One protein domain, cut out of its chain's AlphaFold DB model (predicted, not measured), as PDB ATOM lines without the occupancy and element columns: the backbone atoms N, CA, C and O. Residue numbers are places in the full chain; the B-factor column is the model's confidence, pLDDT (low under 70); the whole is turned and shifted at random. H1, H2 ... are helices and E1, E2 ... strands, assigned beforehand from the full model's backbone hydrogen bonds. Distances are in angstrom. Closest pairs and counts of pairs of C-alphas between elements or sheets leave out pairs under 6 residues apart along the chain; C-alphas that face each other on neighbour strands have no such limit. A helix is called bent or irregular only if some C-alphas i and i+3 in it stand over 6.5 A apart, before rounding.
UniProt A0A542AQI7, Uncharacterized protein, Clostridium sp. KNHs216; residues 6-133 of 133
ATOM      1  N   LYS A   6      26.168   1.254  -8.241       96.25
ATOM      2  CA  LYS A   6      27.615   1.023  -8.305       96.25
ATOM      3  C   LYS A   6      27.891  -0.472  -8.391       96.25
ATOM      4  O   LYS A   6      27.359  -1.227  -7.575       96.25
ATOM      5  N   TYR A   7      28.745  -0.874  -9.324       96.75
ATOM      6  CA  TYR A   7      29.377  -2.188  -9.350       96.75
ATOM      7  C   TYR A   7      30.886  -2.013  -9.256       96.75
ATOM      8  O   TYR A   7      31.471  -1.309 -10.071       96.75
ATOM      9  N   GLU A   8      31.503  -2.652  -8.273       95.25
ATOM     10  CA  GLU A   8      32.955  -2.659  -8.106       95.25
ATOM     11  C   GLU A   8      33.496  -3.986  -8.638       95.25
ATOM     12  O   GLU A   8      33.037  -5.046  -8.206       95.25
ATOM     13  N   GLY A   9      34.431  -3.939  -9.584       94.94
ATOM     14  CA  GLY A   9      35.002  -5.141 -10.192       94.94
ATOM     15  C   GLY A   9      35.849  -4.828 -11.420       94.94
ATOM     16  O   GLY A   9      36.352  -3.717 -11.556       94.94
ATOM     17  N   THR A  10      35.998  -5.806 -12.311       94.69
ATOM     18  CA  THR A  10      36.688  -5.654 -13.599       94.69
ATOM     19  C   THR A  10      35.781  -6.070 -14.756       94.69
ATOM     20  O   THR A  10      34.741  -6.713 -14.560       94.69
ATOM     21  N   ILE A  11      36.168  -5.707 -15.980       96.38
ATOM     22  CA  ILE A  11      35.513  -6.195 -17.196       96.38
ATOM     23  C   ILE A  11      35.992  -7.626 -17.450       96.38
ATOM     24  O   ILE A  11      37.143  -7.881 -17.784       96.38
ATOM     25  N   SER A  12      35.081  -8.579 -17.290       95.12
ATOM     26  CA  SER A  12      35.348 -10.000 -17.543       95.12
ATOM     27  C   SER A  12      35.112 -10.400 -18.997       95.12
ATOM     28  O   SER A  12      35.685 -11.371 -19.491       95.12
ATOM     29  N   SER A  13      34.233  -9.673 -19.686       95.62
ATOM     30  CA  SER A  13      33.910  -9.899 -21.087       95.62
ATOM     31  C   SER A  13      33.354  -8.634 -21.726       95.62
ATOM     32  O   SER A  13      32.766  -7.783 -21.057       95.62
ATOM     33  N   LEU A  14      33.526  -8.544 -23.038       96.75
ATOM     34  CA  LEU A  14      33.246  -7.380 -23.861       96.75
ATOM     35  C   LEU A  14      32.624  -7.857 -25.180       96.75
ATOM     36  O   LEU A  14      33.172  -8.731 -25.852       96.75
ATOM     37  N   THR A  15      31.524  -7.225 -25.589       98.25
ATOM     38  CA  THR A  15      31.056  -7.250 -26.982       98.25
ATOM     39  C   THR A  15      31.355  -5.901 -27.617       98.25
ATOM     40  O   THR A  15      31.041  -4.860 -27.040       98.25
ATOM     41  N   TYR A  16      31.934  -5.902 -28.815       97.44
ATOM     42  CA  TYR A  16      32.251  -4.680 -29.549       97.44
ATOM     43  C   TYR A  16      31.817  -4.756 -31.007       97.44
ATOM     44  O   TYR A  16      31.701  -5.825 -31.610       97.44
ATOM     45  N   LYS A  17      31.619  -3.581 -31.601       97.56
ATOM     46  CA  LYS A  17      31.337  -3.411 -33.021       97.56
ATOM     47  C   LYS A  17      31.974  -2.118 -33.512       97.56
ATOM     48  O   LYS A  17      31.841  -1.079 -32.878       97.56
ATOM     49  N   SER A  18      32.647  -2.182 -34.659       95.25
ATOM     50  CA  SER A  18      33.237  -1.006 -35.320       95.25
ATOM     51  C   SER A  18      34.149  -0.161 -34.412       95.25
ATOM     52  O   SER A  18      34.100   1.064 -34.462       95.25
ATOM     53  N   GLY A  19      34.967  -0.809 -33.574       95.38
ATOM     54  CA  GLY A  19      35.909  -0.121 -32.682       95.38
ATOM     55  C   GLY A  19      35.276   0.551 -31.459       95.38
ATOM     56  O   GLY A  19      35.861   1.472 -30.900       95.38
ATOM     57  N   LYS A  20      34.068   0.136 -31.066       96.94
ATOM     58  CA  LYS A  20      33.390   0.588 -29.847       96.94
ATOM     59  C   LYS A  20      32.803  -0.609 -29.105       96.94
ATOM     60  O   LYS A  20      32.242  -1.507 -29.740       96.94
ATOM     61  N   ALA A  21      32.911  -0.617 -27.782       97.81
ATOM     62  CA  ALA A  21      32.172  -1.544 -26.940       97.81
ATOM     63  C   ALA A  21      30.671  -1.265 -27.090       97.81
ATOM     64  O   ALA A  21      30.249  -0.118 -27.177       97.81
ATOM     65  N   THR A  22      29.861  -2.309 -27.155       97.81
ATOM     66  CA  THR A  22      28.397  -2.190 -27.107       97.81
ATOM     67  C   THR A  22      27.858  -2.720 -25.789       97.81
ATOM     68  O   THR A  22      26.793  -2.314 -25.340       97.81
ATOM     69  N   GLU A  23      28.602  -3.634 -25.169       98.44
ATOM     70  CA  GLU A  23      28.231  -4.280 -23.925       98.44
ATOM     71  C   GLU A  23      29.466  -4.775 -23.182       98.44
ATOM     72  O   GLU A  23      30.424  -5.248 -23.801       98.44
ATOM     73  N   ILE A  24      29.391  -4.725 -21.856       98.31
ATOM     74  CA  ILE A  24      30.383  -5.295 -20.947       98.31
ATOM     75  C   ILE A  24      29.721  -6.215 -19.924       98.31
ATOM     76  O   ILE A  24      28.571  -6.011 -19.525       98.31
ATOM     77  N   ILE A  25      30.472  -7.215 -19.471       98.00
ATOM     78  CA  ILE A  25      30.126  -8.046 -18.319       98.00
ATOM     79  C   ILE A  25      31.119  -7.741 -17.204       98.00
ATOM     80  O   ILE A  25      32.307  -8.054 -17.315       98.00
ATOM     81  N   LEU A  26      30.617  -7.165 -16.121       97.31
ATOM     82  CA  LEU A  26      31.368  -6.921 -14.903       97.31
ATOM     83  C   LEU A  26      31.297  -8.143 -13.996       97.31
ATOM     84  O   LEU A  26      30.211  -8.680 -13.753       97.31
ATOM     85  N   TYR A  27      32.451  -8.571 -13.500       94.25
ATOM     86  CA  TYR A  27      32.550  -9.673 -12.555       94.25
ATOM     87  C   TYR A  27      33.821  -9.541 -11.720       94.25
ATOM     88  O   TYR A  27      34.900  -9.328 -12.266       94.25
ATOM     89  N   ASP A  28      33.702  -9.696 -10.403       89.56
ATOM     90  CA  ASP A  28      34.856  -9.826  -9.515       89.56
ATOM     91  C   ASP A  28      35.051 -11.294  -9.143       89.56
ATOM     92  O   ASP A  28      34.308 -11.858  -8.342       89.56
ATOM     93  N   ILE A  29      36.090 -11.911  -9.706       84.00
ATOM     94  CA  ILE A  29      36.421 -13.317  -9.442       84.00
ATOM     95  C   ILE A  29      36.755 -13.593  -7.970       84.00
ATOM     96  O   ILE A  29      36.709 -14.740  -7.539       84.00
ATOM     97  N   ASN A  30      37.088 -12.558  -7.197       87.12
ATOM     98  CA  ASN A  30      37.433 -12.691  -5.786       87.12
ATOM     99  C   ASN A  30      36.233 -12.459  -4.855       87.12
ATOM    100  O   ASN A  30      36.383 -12.609  -3.642       87.12
ATOM    101  N   ASP A  31      35.066 -12.082  -5.388       87.88
ATOM    102  CA  ASP A  31      33.859 -11.791  -4.611       87.88
ATOM    103  C   ASP A  31      32.633 -12.498  -5.204       87.88
ATOM    104  O   ASP A  31      31.792 -11.914  -5.888       87.88
ATOM    105  N   GLU A  32      32.502 -13.786  -4.879       86.56
ATOM    106  CA  GLU A  32      31.376 -14.628  -5.302       86.56
ATOM    107  C   GLU A  32      30.031 -14.229  -4.659       86.56
ATOM    108  O   GLU A  32      28.985 -14.772  -5.018       86.56
ATOM    109  N   SER A  33      30.023 -13.284  -3.707       91.94
ATOM    110  CA  SER A  33      28.780 -12.786  -3.104       91.94
ATOM    111  C   SER A  33      28.020 -11.830  -4.028       91.94
ATOM    112  O   SER A  33      26.811 -11.633  -3.865       91.94
ATOM    113  N   LYS A  34      28.711 -11.257  -5.020       90.31
ATOM    114  CA  LYS A  34      28.147 -10.347  -6.017       90.31
ATOM    115  C   LYS A  34      27.879 -11.097  -7.317       90.31
ATOM    116  O   LYS A  34      28.774 -11.672  -7.927       90.31
ATOM    117  N   ALA A  35      26.635 -11.044  -7.787       94.19
ATOM    118  CA  ALA A  35      26.302 -11.563  -9.110       94.19
ATOM    119  C   ALA A  35      27.023 -10.749 -10.207       94.19
ATOM    120  O   ALA A  35      27.190  -9.542 -10.034       94.19
ATOM    121  N   PRO A  36      27.415 -11.353 -11.342       95.44
ATOM    122  CA  PRO A  36      27.882 -10.596 -12.501       95.44
ATOM    123  C   PRO A  36      26.828  -9.595 -12.993       95.44
ATOM    124  O   PRO A  36      25.626  -9.868 -12.918       95.44
ATOM    125  N   ALA A  37      27.267  -8.467 -13.551       96.88
ATOM    126  CA  ALA A  37      26.389  -7.455 -14.139       96.88
ATOM    127  C   ALA A  37      26.680  -7.273 -15.632       96.88
ATOM    128  O   ALA A  37      27.828  -7.110 -16.032       96.88
ATOM    129  N   ARG A  38      25.634  -7.280 -16.457       98.12
ATOM    130  CA  ARG A  38      25.708  -6.991 -17.895       98.12
ATOM    131  C   ARG A  38      25.238  -5.560 -18.118       98.12
ATOM    132  O   ARG A  38      24.103  -5.260 -17.759       98.12
ATOM    133  N   LEU A  39      26.095  -4.715 -18.682       98.38
ATOM    134  CA  LEU A  39      25.800  -3.304 -18.928       98.38
ATOM    135  C   LEU A  39      25.920  -2.979 -20.415       98.38
ATOM    136  O   LEU A  39      26.855  -3.436 -21.075       98.38
ATOM    137  N   GLU A  40      25.014  -2.144 -20.918       98.06
ATOM    138  CA  GLU A  40      25.160  -1.524 -22.236       98.06
ATOM    139  C   GLU A  40      26.005  -0.251 -22.119       98.06
ATOM    140  O   GLU A  40      25.929   0.486 -21.128       98.06
ATOM    141  N   VAL A  41      26.832   0.002 -23.132       97.62
ATOM    142  CA  VAL A  41      27.776   1.124 -23.134       97.62
ATOM    143  C   VAL A  41      27.644   1.916 -24.427       97.62
ATOM    144  O   VAL A  41      27.537   1.344 -25.512       97.62
ATOM    145  N   PHE A  42      27.683   3.243 -24.309       96.56
ATOM    146  CA  PHE A  42      27.483   4.172 -25.418       96.56
ATOM    147  C   PHE A  42      28.542   5.283 -25.431       96.56
ATOM    148  O   PHE A  42      29.346   5.412 -24.506       96.56
ATOM    149  N   GLY A  43      28.540   6.063 -26.516       95.81
ATOM    150  CA  GLY A  43      29.314   7.298 -26.637       95.81
ATOM    151  C   GLY A  43      30.824   7.116 -26.478       95.81
ATOM    152  O   GLY A  43      31.423   6.137 -26.943       95.81
ATOM    153  N   GLY A  44      31.443   8.075 -25.796       96.31
ATOM    154  CA  GLY A  44      32.872   8.105 -25.524       96.31
ATOM    155  C   GLY A  44      33.308   6.952 -24.624       96.31
ATOM    156  O   GLY A  44      34.368   6.373 -24.857       96.31
ATOM    157  N   LEU A  45      32.473   6.552 -23.657       97.69
ATOM    158  CA  LEU A  45      32.766   5.421 -22.766       97.69
ATOM    159  C   LEU A  45      32.908   4.114 -23.544       97.69
ATOM    160  O   LEU A  45      33.826   3.338 -23.291       97.69
ATOM    161  N   ALA A  46      32.043   3.891 -24.533       97.62
ATOM    162  CA  ALA A  46      32.119   2.723 -25.400       97.62
ATOM    163  C   ALA A  46      33.442   2.660 -26.172       97.62
ATOM    164  O   ALA A  46      34.025   1.586 -26.340       97.62
ATOM    165  N   LYS A  47      33.922   3.813 -26.647       96.75
ATOM    166  CA  LYS A  47      35.205   3.909 -27.340       96.75
ATOM    167  C   LYS A  47      36.375   3.685 -26.379       96.75
ATOM    168  O   LYS A  47      37.222   2.855 -26.677       96.75
ATOM    169  N   TYR A  48      36.372   4.349 -25.225       96.94
ATOM    170  CA  TYR A  48      37.411   4.206 -24.203       96.94
ATOM    171  C   TYR A  48      37.576   2.758 -23.741       96.94
ATOM    172  O   TYR A  48      38.688   2.244 -23.761       96.94
ATOM    173  N   ILE A  49      36.472   2.077 -23.407       97.62
ATOM    174  CA  ILE A  49      36.509   0.666 -22.997       97.62
ATOM    175  C   ILE A  49      37.077  -0.213 -24.109       97.62
ATOM    176  O   ILE A  49      37.875  -1.104 -23.844       97.62
ATOM    177  N   TYR A  50      36.670   0.011 -25.360       97.56
ATOM    178  CA  TYR A  50      37.250  -0.742 -26.464       97.56
ATOM    179  C   TYR A  50      38.755  -0.490 -26.565       97.56
ATOM    180  O   TYR A  50      39.513  -1.442 -26.673       97.56
ATOM    181  N   GLU A  51      39.195   0.765 -26.518       96.12
ATOM    182  CA  GLU A  51      40.607   1.109 -26.669       96.12
ATOM    183  C   GLU A  51      41.466   0.491 -25.563       96.12
ATOM    184  O   GLU A  51      42.454  -0.159 -25.893       96.12
ATOM    185  N   ILE A  52      41.066   0.607 -24.293       95.62
ATOM    186  CA  ILE A  52      41.811   0.030 -23.164       95.62
ATOM    187  C   ILE A  52      41.803  -1.506 -23.166       95.62
ATOM    188  O   ILE A  52      42.823  -2.122 -22.888       95.62
ATOM    189  N   GLU A  53      40.704  -2.159 -23.560       95.38
ATOM    190  CA  GLU A  53      40.657  -3.627 -23.668       95.38
ATOM    191  C   GLU A  53      41.499  -4.177 -24.829       95.38
ATOM    192  O   GLU A  53      41.784  -5.375 -24.878       95.38
ATOM    193  N   MET A  54      41.892  -3.320 -25.777       94.69
ATOM    194  CA  MET A  54      42.821  -3.664 -26.856       94.69
ATOM    195  C   MET A  54      44.282  -3.330 -26.514       94.69
ATOM    196  O   MET A  54      45.156  -3.532 -27.365       94.69
ATOM    197  N   THR A  55      44.573  -2.823 -25.312       92.50
ATOM    198  CA  THR A  55      45.940  -2.607 -24.818       92.50
ATOM    199  C   THR A  55      46.308  -3.610 -23.720       92.50
ATOM    200  O   THR A  55      45.483  -4.398 -23.261       92.50
ATOM    201  N   ASP A  56      47.582  -3.588 -23.320       90.19
ATOM    202  CA  ASP A  56      48.092  -4.300 -22.140       90.19
ATOM    203  C   ASP A  56      48.435  -3.316 -21.008       90.19
ATOM    204  O   ASP A  56      49.360  -3.544 -20.239       90.19
ATOM    205  N   ALA A  57      47.742  -2.172 -20.961       92.38
ATOM    206  CA  ALA A  57      47.930  -1.188 -19.898       92.38
ATOM    207  C   ALA A  57      47.433  -1.755 -18.561       92.38
ATOM    208  O   ALA A  57      46.381  -2.404 -18.525       92.38
ATOM    209  N   GLU A  58      48.126  -1.457 -17.459       92.88
ATOM    210  CA  GLU A  58      47.731  -1.972 -16.137       92.88
ATOM    211  C   GLU A  58      46.324  -1.504 -15.736       92.88
ATOM    212  O   GLU A  58      45.581  -2.246 -15.097       92.88
ATOM    213  N   GLU A  59      45.913  -0.312 -16.192       94.31
ATOM    214  CA  GLU A  59      44.587   0.276 -15.967       94.31
ATOM    215  C   GLU A  59      43.439  -0.689 -16.312       94.31
ATOM    216  O   GLU A  59      42.408  -0.692 -15.637       94.31
ATOM    217  N   ARG A  60      43.634  -1.557 -17.314       93.25
ATOM    218  CA  ARG A  60      42.668  -2.580 -17.734       93.25
ATOM    219  C   ARG A  60      42.376  -3.606 -16.633       93.25
ATOM    220  O   ARG A  60      41.260  -4.112 -16.527       93.25
ATOM    221  N   TYR A  61      43.384  -3.942 -15.835       91.88
ATOM    222  CA  TYR A  61      43.310  -4.978 -14.807       91.88
ATOM    223  C   TYR A  61      42.914  -4.424 -13.434       91.88
ATOM    224  O   TYR A  61      42.655  -5.202 -12.510       91.88
ATOM    225  N   LEU A  62      42.829  -3.098 -13.290       93.44
ATOM    226  CA  LEU A  62      42.418  -2.457 -12.046       93.44
ATOM    227  C   LEU A  62      40.944  -2.712 -11.753       93.44
ATOM    228  O   LEU A  62      40.078  -2.608 -12.622       93.44
ATOM    229  N   LYS A  63      40.645  -2.970 -10.476       94.25
ATOM    230  CA  LYS A  63      39.263  -2.901 -10.004       94.25
ATOM    231  C   LYS A  63      38.792  -1.456 -10.080       94.25
ATOM    232  O   LYS A  63      39.414  -0.567  -9.503       94.25
ATOM    233  N   ALA A  64      37.674  -1.246 -10.760       95.94
ATOM    234  CA  ALA A  64      37.054   0.056 -10.917       95.94
ATOM    235  C   ALA A  64      35.610   0.046 -10.406       95.94
ATOM    236  O   ALA A  64      34.948  -0.993 -10.329       95.94
ATOM    237  N   ASP A  65      35.125   1.237 -10.079       97.12
ATOM    238  CA  ASP A  65      33.735   1.499  -9.747       97.12
ATOM    239  C   ASP A  65      32.974   1.932 -11.006       97.12
ATOM    240  O   ASP A  65      33.156   3.034 -11.532       97.12
ATOM    241  N   TYR A  66      32.073   1.072 -11.469       97.81
ATOM    242  CA  TYR A  66      31.201   1.308 -12.614       97.81
ATOM    243  C   TYR A  66      29.839   1.802 -12.131       97.81
ATOM    244  O   TYR A  66      29.156   1.126 -11.358       97.81
ATOM    245  N   PHE A  67      29.429   2.980 -12.598       97.31
ATOM    246  CA  PHE A  67      28.154   3.596 -12.241       97.31
ATOM    247  C   PHE A  67      27.174   3.526 -13.406       97.31
ATOM    248  O   PHE A  67      27.477   4.009 -14.496       97.31
ATOM    249  N   PHE A  68      25.995   2.956 -13.164       97.00
ATOM    250  CA  PHE A  68      24.976   2.706 -14.186       97.00
ATOM    251  C   PHE A  68      23.562   2.968 -13.659       97.00
ATOM    252  O   PHE A  68      23.339   2.989 -12.449       97.00
ATOM    253  N   ASP A  69      22.602   3.200 -14.548       96.06
ATOM    254  CA  ASP A  69      21.209   3.487 -14.181       96.06
ATOM    255  C   ASP A  69      20.348   2.211 -14.053       96.06
ATOM    256  O   ASP A  69      20.827   1.081 -14.148       96.06
ATOM    257  N   SER A  70      19.041   2.366 -13.825       96.00
ATOM    258  CA  SER A  70      18.118   1.223 -13.757       96.00
ATOM    259  C   SER A  70      17.898   0.500 -15.091       96.00
ATOM    260  O   SER A  70      17.345  -0.598 -15.078       96.00
ATOM    261  N   ASN A  71      18.304   1.092 -16.217       96.00
ATOM    262  CA  ASN A  71      18.271   0.468 -17.540       96.00
ATOM    263  C   ASN A  71      19.561  -0.308 -17.844       96.00
ATOM    264  O   ASN A  71      19.682  -0.864 -18.930       96.00
ATOM    265  N   LEU A  72      20.492  -0.389 -16.884       96.94
ATOM    266  CA  LEU A  72      21.798  -1.036 -17.035       96.94
ATOM    267  C   LEU A  72      22.714  -0.317 -18.028       96.94
ATOM    268  O   LEU A  72      23.601  -0.932 -18.623       96.94
ATOM    269  N   PHE A  73      22.533   0.991 -18.192       97.12
ATOM    270  CA  PHE A  73      23.397   1.794 -19.041       97.12
ATOM    271  C   PHE A  73      24.549   2.378 -18.239       97.12
ATOM    272  O   PHE A  73      24.334   2.985 -17.190       97.12
ATOM    273  N   LEU A  74      25.780   2.199 -18.718       97.62
ATOM    274  CA  LEU A  74      26.960   2.746 -18.058       97.62
ATOM    275  C   LEU A  74      27.032   4.268 -18.242       97.62
ATOM    276  O   LEU A  74      27.039   4.771 -19.364       97.62
ATOM    277  N   HIS A  75      27.162   4.987 -17.129       95.94
ATOM    278  CA  HIS A  75      27.270   6.448 -17.099       95.94
ATOM    279  C   HIS A  75      28.666   6.940 -16.728       95.94
ATOM    280  O   HIS A  75      29.061   8.019 -17.157       95.94
ATOM    281  N   ARG A  76      29.420   6.179 -15.925       96.50
ATOM    282  CA  ARG A  76      30.737   6.608 -15.433       96.50
ATOM    283  C   ARG A  76      31.582   5.435 -14.956       96.50
ATOM    284  O   ARG A  76      31.058   4.500 -14.353       96.50
ATOM    285  N   ILE A  77      32.892   5.554 -15.134       98.00
ATOM    286  CA  ILE A  77      33.905   4.677 -14.544       98.00
ATOM    287  C   ILE A  77      34.746   5.518 -13.580       98.00
ATOM    288  O   ILE A  77      35.153   6.631 -13.917       98.00
ATOM    289  N   GLN A  78      34.986   5.021 -12.371       97.81
ATOM    290  CA  GLN A  78      35.924   5.627 -11.428       97.81
ATOM    291  C   GLN A  78      37.001   4.620 -11.059       97.81
ATOM    292  O   GLN A  78      36.693   3.504 -10.657       97.81
ATOM    293  N   ILE A  79      38.254   5.039 -11.170       97.56
ATOM    294  CA  ILE A  79      39.400   4.266 -10.708       97.56
ATOM    295  C   ILE A  79      39.691   4.711  -9.271       97.56
ATOM    296  O   ILE A  79      39.998   5.894  -9.063       97.56
ATOM    297  N   PRO A  80      39.548   3.818  -8.273       96.69
ATOM    298  CA  PRO A  80      39.896   4.114  -6.889       96.69
ATOM    299  C   PRO A  80      41.363   4.538  -6.758       96.69
ATOM    300  O   PRO A  80      42.186   4.217  -7.608       96.69
ATOM    301  N   SER A  81      41.693   5.260  -5.689       96.31
ATOM    302  CA  SER A  81      43.081   5.590  -5.348       96.31
ATOM    303  C   SER A  81      43.461   5.027  -3.981       96.31
ATOM    304  O   SER A  81      42.640   4.411  -3.297       96.31
ATOM    305  N   SER A  82      44.688   5.310  -3.545       93.75
ATOM    306  CA  SER A  82      45.135   5.116  -2.160       93.75
ATOM    307  C   SER A  82      44.297   5.882  -1.113       93.75
ATOM    308  O   SER A  82      44.378   5.585   0.080       93.75
ATOM    309  N   ASN A  83      43.467   6.844  -1.535       93.25
ATOM    310  CA  ASN A  83      42.534   7.602  -0.708       93.25
ATOM    311  C   ASN A  83      41.073   7.227  -1.021       93.25
ATOM    312  O   ASN A  83      40.591   7.443  -2.132       93.25
ATOM    313  N   GLU A  84      40.326   6.760  -0.013       89.56
ATOM    314  CA  GLU A  84      38.938   6.292  -0.186       89.56
ATOM    315  C   GLU A  84      37.946   7.372  -0.654       89.56
ATOM    316  O   GLU A  84      36.883   7.053  -1.185       89.56
ATOM    317  N   PHE A  85      38.270   8.655  -0.463       91.00
ATOM    318  CA  PHE A  85      37.367   9.766  -0.770       91.00
ATOM    319  C   PHE A  85      37.640  10.430  -2.118       91.00
ATOM    320  O   PHE A  85      36.770  11.135  -2.635       91.00
ATOM    321  N   ILE A  86      38.842  10.251  -2.668       95.88
ATOM    322  CA  ILE A  86      39.287  10.946  -3.876       95.88
ATOM    323  C   ILE A  86      39.761   9.891  -4.876       95.88
ATOM    324  O   ILE A  86      40.808   9.289  -4.652       95.88
ATOM    325  N   PRO A  87      39.030   9.642  -5.975       97.38
ATOM    326  CA  PRO A  87      39.475   8.683  -6.980       97.38
ATOM    327  C   PRO A  87      40.769   9.150  -7.659       97.38
ATOM    328  O   PRO A  87      41.088  10.339  -7.674       97.38
ATOM    329  N   ALA A  88      41.506   8.215  -8.250       98.06
ATOM    330  CA  ALA A  88      42.691   8.529  -9.042       98.06
ATOM    331  C   ALA A  88      42.292   9.130 -10.391       98.06
ATOM    332  O   ALA A  88      42.893  10.090 -10.873       98.06
ATOM    333  N   LYS A  89      41.235   8.569 -10.987       98.00
ATOM    334  CA  LYS A  89      40.727   8.963 -12.298       98.00
ATOM    335  C   LYS A  89      39.224   8.742 -12.380       98.00
ATOM    336  O   LYS A  89      38.691   7.773 -11.839       98.00
ATOM    337  N   VAL A  90      38.529   9.642 -13.062       98.06
ATOM    338  CA  VAL A  90      37.104   9.511 -13.381       98.06
ATOM    339  C   VAL A  90      36.934   9.698 -14.874       98.06
ATOM    340  O   VAL A  90      37.341  10.723 -15.410       98.06
ATOM    341  N   ILE A  91      36.302   8.724 -15.525       97.81
ATOM    342  CA  ILE A  91      35.972   8.756 -16.945       97.81
ATOM    343  C   ILE A  91      34.452   8.824 -17.066       97.81
ATOM    344  O   ILE A  91      33.729   7.946 -16.586       97.81
ATOM    345  N   THR A  92      33.964   9.892 -17.682       96.19
ATOM    346  CA  THR A  92      32.541  10.147 -17.915       96.19
ATOM    347  C   THR A  92      32.356  10.809 -19.282       96.19
ATOM    348  O   THR A  92      33.299  10.935 -20.062       96.19
ATOM    349  N   GLN A  93      31.136  11.218 -19.586       93.19
ATOM    350  CA  GLN A  93      30.767  11.962 -20.784       93.19
ATOM    351  C   GLN A  93      29.843  13.121 -20.393       93.19
ATOM    352  O   GLN A  93      29.114  13.011 -19.405       93.19
ATOM    353  N   ALA A  94      29.908  14.232 -21.134       84.25
ATOM    354  CA  ALA A  94      29.083  15.420 -20.881       84.25
ATOM    355  C   ALA A  94      27.583  15.123 -21.051       84.25
ATOM    356  O   ALA A  94      26.775  15.510 -20.214       84.25
ATOM    357  N   ASP A  95      27.253  14.362 -22.096       86.31
ATOM    358  CA  ASP A  95      25.930  13.799 -22.351       86.31
ATOM    359  C   ASP A  95      26.050  12.286 -22.543       86.31
ATOM    360  O   ASP A  95      27.056  11.801 -23.053       86.31
ATOM    361  N   PHE A  96      24.994  11.539 -22.219       83.19
ATOM    362  CA  PHE A  96      24.971  10.069 -22.270       83.19
ATOM    363  C   PHE A  96      25.333   9.446 -23.637       83.19
ATOM    364  O   PHE A  96      25.807   8.312 -23.704       83.19
ATOM    365  N   LEU A  97      25.084  10.165 -24.735       88.19
ATOM    366  CA  LEU A  97      25.395   9.718 -26.099       88.19
ATOM    367  C   LEU A  97      26.582  10.465 -26.715       88.19
ATOM    368  O   LEU A  97      26.857  10.286 -27.904       88.19
ATOM    369  N   SER A  98      27.252  11.330 -25.951       91.75
ATOM    370  CA  SER A  98      28.372  12.107 -26.465       91.75
ATOM    371  C   SER A  98      29.548  11.191 -26.770       91.75
ATOM    372  O   SER A  98      29.944  10.376 -25.945       91.75
ATOM    373  N   ASP A  99      30.158  11.355 -27.941       90.19
ATOM    374  CA  ASP A  99      31.427  10.695 -28.260       90.19
ATOM    375  C   ASP A  99      32.633  11.374 -27.578       90.19
ATOM    376  O   ASP A  99      33.751  10.858 -27.644       90.19
ATOM    377  N   GLU A 100      32.419  12.515 -26.914       91.94
ATOM    378  CA  GLU A 100      33.440  13.251 -26.172       91.94
ATOM    379  C   GLU A 100      33.499  12.796 -24.710       91.94
ATOM    380  O   GLU A 100      32.529  12.906 -23.953       91.94
ATOM    381  N   LEU A 101      34.671  12.296 -24.318       94.44
ATOM    382  CA  LEU A 101      34.968  11.934 -22.940       94.44
ATOM    383  C   LEU A 101      35.306  13.170 -22.118       94.44
ATOM    384  O   LEU A 101      36.065  14.039 -22.540       94.44
ATOM    385  N   THR A 102      34.822  13.177 -20.886       95.38
ATOM    386  CA  THR A 102      35.296  14.069 -19.837       95.38
ATOM    387  C   THR A 102      36.080  13.226 -18.840       95.38
ATOM    388  O   THR A 102      35.527  12.324 -18.208       95.38
ATOM    389  N   VAL A 103      37.381  13.497 -18.727       96.81
ATOM    390  CA  VAL A 103      38.297  12.761 -17.849       96.81
ATOM    391  C   VAL A 103      38.829  13.701 -16.778       96.81
ATOM    392  O   VAL A 103      39.410  14.735 -17.106       96.81
ATOM    393  N   PHE A 104      38.662  13.317 -15.514       97.56
ATOM    394  CA  PHE A 104      39.269  13.987 -14.363       97.56
ATOM    395  C   PHE A 104      40.402  13.121 -13.816       97.56
ATOM    396  O   PHE A 104      40.206  11.919 -13.621       97.56
ATOM    397  N   GLY A 105      41.560  13.725 -13.553       96.56
ATOM    398  CA  GLY A 105      42.800  13.007 -13.231       96.56
ATOM    399  C   GLY A 105      43.700  12.790 -14.462       96.56
ATOM    400  O   GLY A 105      43.577  13.527 -15.448       96.56
ATOM    401  N   PRO A 106      44.633  11.818 -14.420       95.38
ATOM    402  CA  PRO A 106      45.555  11.544 -15.523       95.38
ATOM    403  C   PRO A 106      44.828  11.243 -16.840       95.38
ATOM    404  O   PRO A 106      43.867  10.475 -16.863       95.38
ATOM    405  N   GLN A 107      45.295  11.843 -17.940       93.88
ATOM    406  CA  GLN A 107      44.740  11.590 -19.277       93.88
ATOM    407  C   GLN A 107      45.232  10.257 -19.850       93.88
ATOM    408  O   GLN A 107      44.453   9.520 -20.453       93.88
ATOM    409  N   ASP A 108      46.501   9.929 -19.604       94.12
ATOM    410  CA  ASP A 108      47.090   8.642 -19.967       94.12
ATOM    411  C   ASP A 108      46.546   7.504 -19.082       94.12
ATOM    412  O   ASP A 108      45.870   7.736 -18.070       94.12
ATOM    413  N   TYR A 109      46.814   6.259 -19.479       94.44
ATOM    414  CA  TYR A 109      46.472   5.085 -18.679       94.44
ATOM    415  C   TYR A 109      47.310   5.027 -17.398       94.44
ATOM    416  O   TYR A 109      48.495   5.366 -17.383       94.44
ATOM    417  N   ILE A 110      46.680   4.606 -16.306       95.38
ATOM    418  CA  ILE A 110      47.349   4.319 -15.041       95.38
ATOM    419  C   ILE A 110      48.141   3.014 -15.172       95.38
ATOM    420  O   ILE A 110      47.573   1.958 -15.425       95.38
ATOM    421  N   GLU A 111      49.449   3.083 -14.933       94.50
ATOM    422  CA  GLU A 111      50.367   1.935 -15.037       94.50
ATOM    423  C   GLU A 111      50.768   1.356 -13.659       94.50
ATOM    424  O   GLU A 111      51.873   0.851 -13.469       94.50
ATOM    425  N   THR A 112      49.911   1.504 -12.642       92.81
ATOM    426  CA  THR A 112      50.150   1.006 -11.274       92.81
ATOM    427  C   THR A 112      48.862   0.518 -10.618       92.81
ATOM    428  O   THR A 112      47.793   1.087 -10.825       92.81
ATOM    429  N   ASP A 113      48.981  -0.510  -9.778       88.38
ATOM    430  CA  ASP A 113      47.910  -1.088  -8.959       88.38
ATOM    431  C   ASP A 113      47.509  -0.242  -7.738       88.38
ATOM    432  O   ASP A 113      46.468  -0.493  -7.129       88.38
ATOM    433  N   SER A 114      48.298   0.779  -7.394       91.50
ATOM    434  CA  SER A 114      48.044   1.691  -6.275       91.50
ATOM    435  C   SER A 114      48.200   3.154  -6.709       91.50
ATOM    436  O   SER A 114      49.135   3.832  -6.270       91.50
ATOM    437  N   PRO A 115      47.310   3.671  -7.573       95.56
ATOM    438  CA  PRO A 115      47.416   5.039  -8.049       95.56
ATOM    439  C   PRO A 115      47.135   6.064  -6.944       95.56
ATOM    440  O   PRO A 115      46.291   5.865  -6.067       95.56
ATOM    441  N   GLU A 116      47.833   7.195  -7.022       96.75
ATOM    442  CA  GLU A 116      47.590   8.350  -6.159       96.75
ATOM    443  C   GLU A 116      46.256   9.036  -6.511       96.75
ATOM    444  O   GLU A 116      45.807   8.971  -7.661       96.75
ATOM    445  N   PRO A 117      45.596   9.701  -5.544       97.38
ATOM    446  CA  PRO A 117      44.384  10.468  -5.811       97.38
ATOM    447  C   PRO A 117      44.638  11.587  -6.824       97.38
ATOM    448  O   PRO A 117      45.733  12.153  -6.885       97.38
ATOM    449  N   MET A 118      43.597  11.962  -7.574       96.94
ATOM    450  CA  MET A 118      43.658  13.156  -8.418       96.94
ATOM    451  C   MET A 118      43.983  14.404  -7.585       96.94
ATOM    452  O   MET A 118      43.637  14.494  -6.402       96.94
ATOM    453  N   ASP A 119      44.634  15.381  -8.216       96.00
ATOM    454  CA  ASP A 119      44.986  16.627  -7.546       96.00
ATOM    455  C   ASP A 119      43.747  17.436  -7.113       96.00
ATOM    456  O   ASP A 119      42.597  17.143  -7.452       96.00
ATOM    457  N   HIS A 120      43.991  18.481  -6.322       95.06
ATOM    458  CA  HIS A 120      42.927  19.308  -5.765       95.06
ATOM    459  C   HIS A 120      42.077  20.006  -6.842       95.06
ATOM    460  O   HIS A 120      40.867  20.140  -6.659       95.06
ATOM    461  N   GLU A 121      42.673  20.457  -7.948       96.56
ATOM    462  CA  GLU A 121      41.946  21.158  -9.011       96.56
ATOM    463  C   GLU A 121      41.028  20.195  -9.765       96.56
ATOM    464  O   GLU A 121      39.846  20.485  -9.949       96.56
ATOM    465  N   GLN A 122      41.536  19.013 -10.117       97.06
ATOM    466  CA  GLN A 122      40.767  17.949 -10.760       97.06
ATOM    467  C   GLN A 122      39.660  17.420  -9.848       97.06
ATOM    468  O   GLN A 122      38.529  17.235 -10.296       97.06
ATOM    469  N   SER A 123      39.946  17.242  -8.557       95.88
ATOM    470  CA  SER A 123      38.956  16.823  -7.562       95.88
ATOM    471  C   SER A 123      37.830  17.848  -7.405       95.88
ATOM    472  O   SER A 123      36.649  17.485  -7.384       95.88
ATOM    473  N   ALA A 124      38.170  19.140  -7.363       95.88
ATOM    474  CA  ALA A 124      37.189  20.218  -7.315       95.88
ATOM    475  C   ALA A 124      36.341  20.274  -8.597       95.88
ATOM    476  O   ALA A 124      35.112  20.320  -8.507       95.88
ATOM    477  N   ALA A 125      36.976  20.189  -9.770       96.44
ATOM    478  CA  ALA A 125      36.293  20.181 -11.063       96.44
ATOM    479  C   ALA A 125      35.354  18.973 -11.206       96.44
ATOM    480  O   ALA A 125      34.220  19.114 -11.663       96.44
ATOM    481  N   TRP A 126      35.780  17.796 -10.740       95.88
ATOM    482  CA  TRP A 126      34.933  16.609 -10.686       95.88
ATOM    483  C   TRP A 126      33.710  16.824  -9.785       95.88
ATOM    484  O   TRP A 126      32.583  16.487 -10.158       95.88
ATOM    485  N   CYS A 127      33.907  17.402  -8.598       93.94
ATOM    486  CA  CYS A 127      32.806  17.679  -7.682       93.94
ATOM    487  C   CYS A 127      31.784  18.645  -8.290       93.94
ATOM    488  O   CYS A 127      30.585  18.404  -8.156       93.94
ATOM    489  N   GLU A 128      32.243  19.694  -8.972       95.44
ATOM    490  CA  GLU A 128      31.379  20.636  -9.683       95.44
ATOM    491  C   GLU A 128      30.627  19.955 -10.833       95.44
ATOM    492  O   GLU A 128      29.406  20.089 -10.934       95.44
ATOM    493  N   PHE A 129      31.321  19.160 -11.652       93.25
ATOM    494  CA  PHE A 129      30.709  18.428 -12.760       93.25
ATOM    495  C   PHE A 129      29.569  17.531 -12.274       93.25
ATOM    496  O   PHE A 129      28.457  17.641 -12.783       93.25
ATOM    497  N   ARG A 130      29.822  16.716 -11.241       89.56
ATOM    498  CA  ARG A 130      28.859  15.769 -10.651       89.56
ATOM    499  C   ARG A 130      27.626  16.440 -10.034       89.56
ATOM    500  O   ARG A 130      26.615  15.780  -9.821       89.56
ATOM    501  N   ILE A 131      27.722  17.706  -9.633       87.69
ATOM    502  CA  ILE A 131      26.577  18.453  -9.087       87.69
ATOM    503  C   ILE A 131      25.694  18.985 -10.220       87.69
ATOM    504  O   ILE A 131      24.474  19.062 -10.063       87.69
ATOM    505  N   ASN A 132      26.314  19.358 -11.340       85.88
ATOM    506  CA  ASN A 132      25.654  20.028 -12.455       85.88
ATOM    507  C   ASN A 132      25.156  19.073 -13.557       85.88
ATOM    508  O   ASN A 132      24.351  19.504 -14.381       85.88
ATOM    509  N   HIS A 133      25.603  17.811 -13.554       77.88
ATOM    510  CA  HIS A 133      25.242  16.752 -14.507       77.88
ATOM    511  C   HIS A 133      24.828  15.490 -13.739       77.88
ATOM    512  O   HIS A 133      23.759  14.923 -14.065       77.88
TER     513      HIS A 133
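AT A GLANCE: This is residues 6 to 133 of the 133 residues of an uncharacterized protein of Clostridium sp. KNHs216 (UniProt A0A542AQI7). One strongly twisted sheet of seven strands curls like part of a barrel round the helix H1, which lies in its hollow; the bent strand E1 is the hinge through which E3 and E2 fold back to face E4, E5, E6 and E7. The last helix, H3, packs on the opposite face of the sheet, by E7 at one edge, and the short H2 only grazes the sheet. The printed part has 128 residues, with three named helices and seven named strands in the order E1 E2 E3 H1 H2 E4 E5 E6 E7 H3. The sheet's order is E3 E2 E1 E4 E5 E6 E7, antiparallel throughout, and the class is mixed, helices and strands. The whole is compact, with a radius of gyration of the C-alphas of 13.8 A, and rounded, spanning 36 by 32 by 29 A.

HOW THE PARTS SIT: E1, residues 6 to 17, bends by 95 degrees at residue 9. E2, residues 20 to 27, is its antiparallel neighbour over residues 10 to 17 of E1, with N 22 and O 15 at 2.8 A; E2 bends by 58 degrees at residue 23. E3, residues 37 to 40, is an edge strand and pairs with E2, N 26 and O 37 being 2.8 A apart. E1, E2 and E3 form a meander, each strand the antiparallel neighbour of the one before. H1, residues 43 to 53, is on the sheet, which curls round it; the closest C-alphas of H1 and E2 are those of Ala 46 and Ala 21, 4.5 A apart. H2, residues 58 to 61, and H1 only just touch, and only at the corner by their link, with 3 pairs of C-alphas within 8 A, the closest Arg 60 and Ile 52 at 6.1 A. E4, residues 64 to 68, pairs with residues 6 to 9 of E1, with N 66 and O 7 at 2.8 A. A second meander is made by E4 with E5, residues 74 to 79, E6, residues 89 to 93, and E7, residues 101 to 104. Their N and O pairs within hydrogen-bond range include N 65 and O 78 at 2.8 A, N 79 and O 89 at 2.8 A, and N 102 and O 92 at 2.8 A. The closest C-alphas of H1 and E7, the other edge strand, are those of Gly 44 and Leu 101, 5.1 A apart. E3 and E7 are apart. H3, residues 120 to 132, lies on the opposite face of the sheet from H1, at a height over the sheet of 9.6 A. It is over E7 and runs along the strands, at 24 degrees to E7 on the local plane; its closest C-alpha pair with E7 is Gln 122 and Phe 104, 5.6 A. In H1 and H3 every O i to N i+4 pair is within hydrogen-bond range; H2 is too short for such a pair.

IN THESE COORDINATES: E1 begins at C-alpha 6, (27.615, 1.023, -8.305), and measures 25.4 A from first to last C-alpha. E2 measures 20.1 A and E3 10.1 A. H1 begins at C-alpha 43, (29.314, 7.298, -26.637), and measures 16.0 A; H2 measures 5.5 A. E4, E5, E6 and E7 measure 12.8 A, 14.5 A, 13.4 A and 9.8 A. H3 measures 18.5 A and ends at C-alpha 132, (25.654, 20.028, -12.455).

THE WHOLE: The two C-alphas farthest apart are those of Glu 32 and Glu 121, at 37.5 A. The printed part has no cut and ends at the chain's last residue, His 133. The link from E7 to H3, residues 105 to 119, is long. The mean pLDDT of the printed part is 94.6, and no printed residue is under 70.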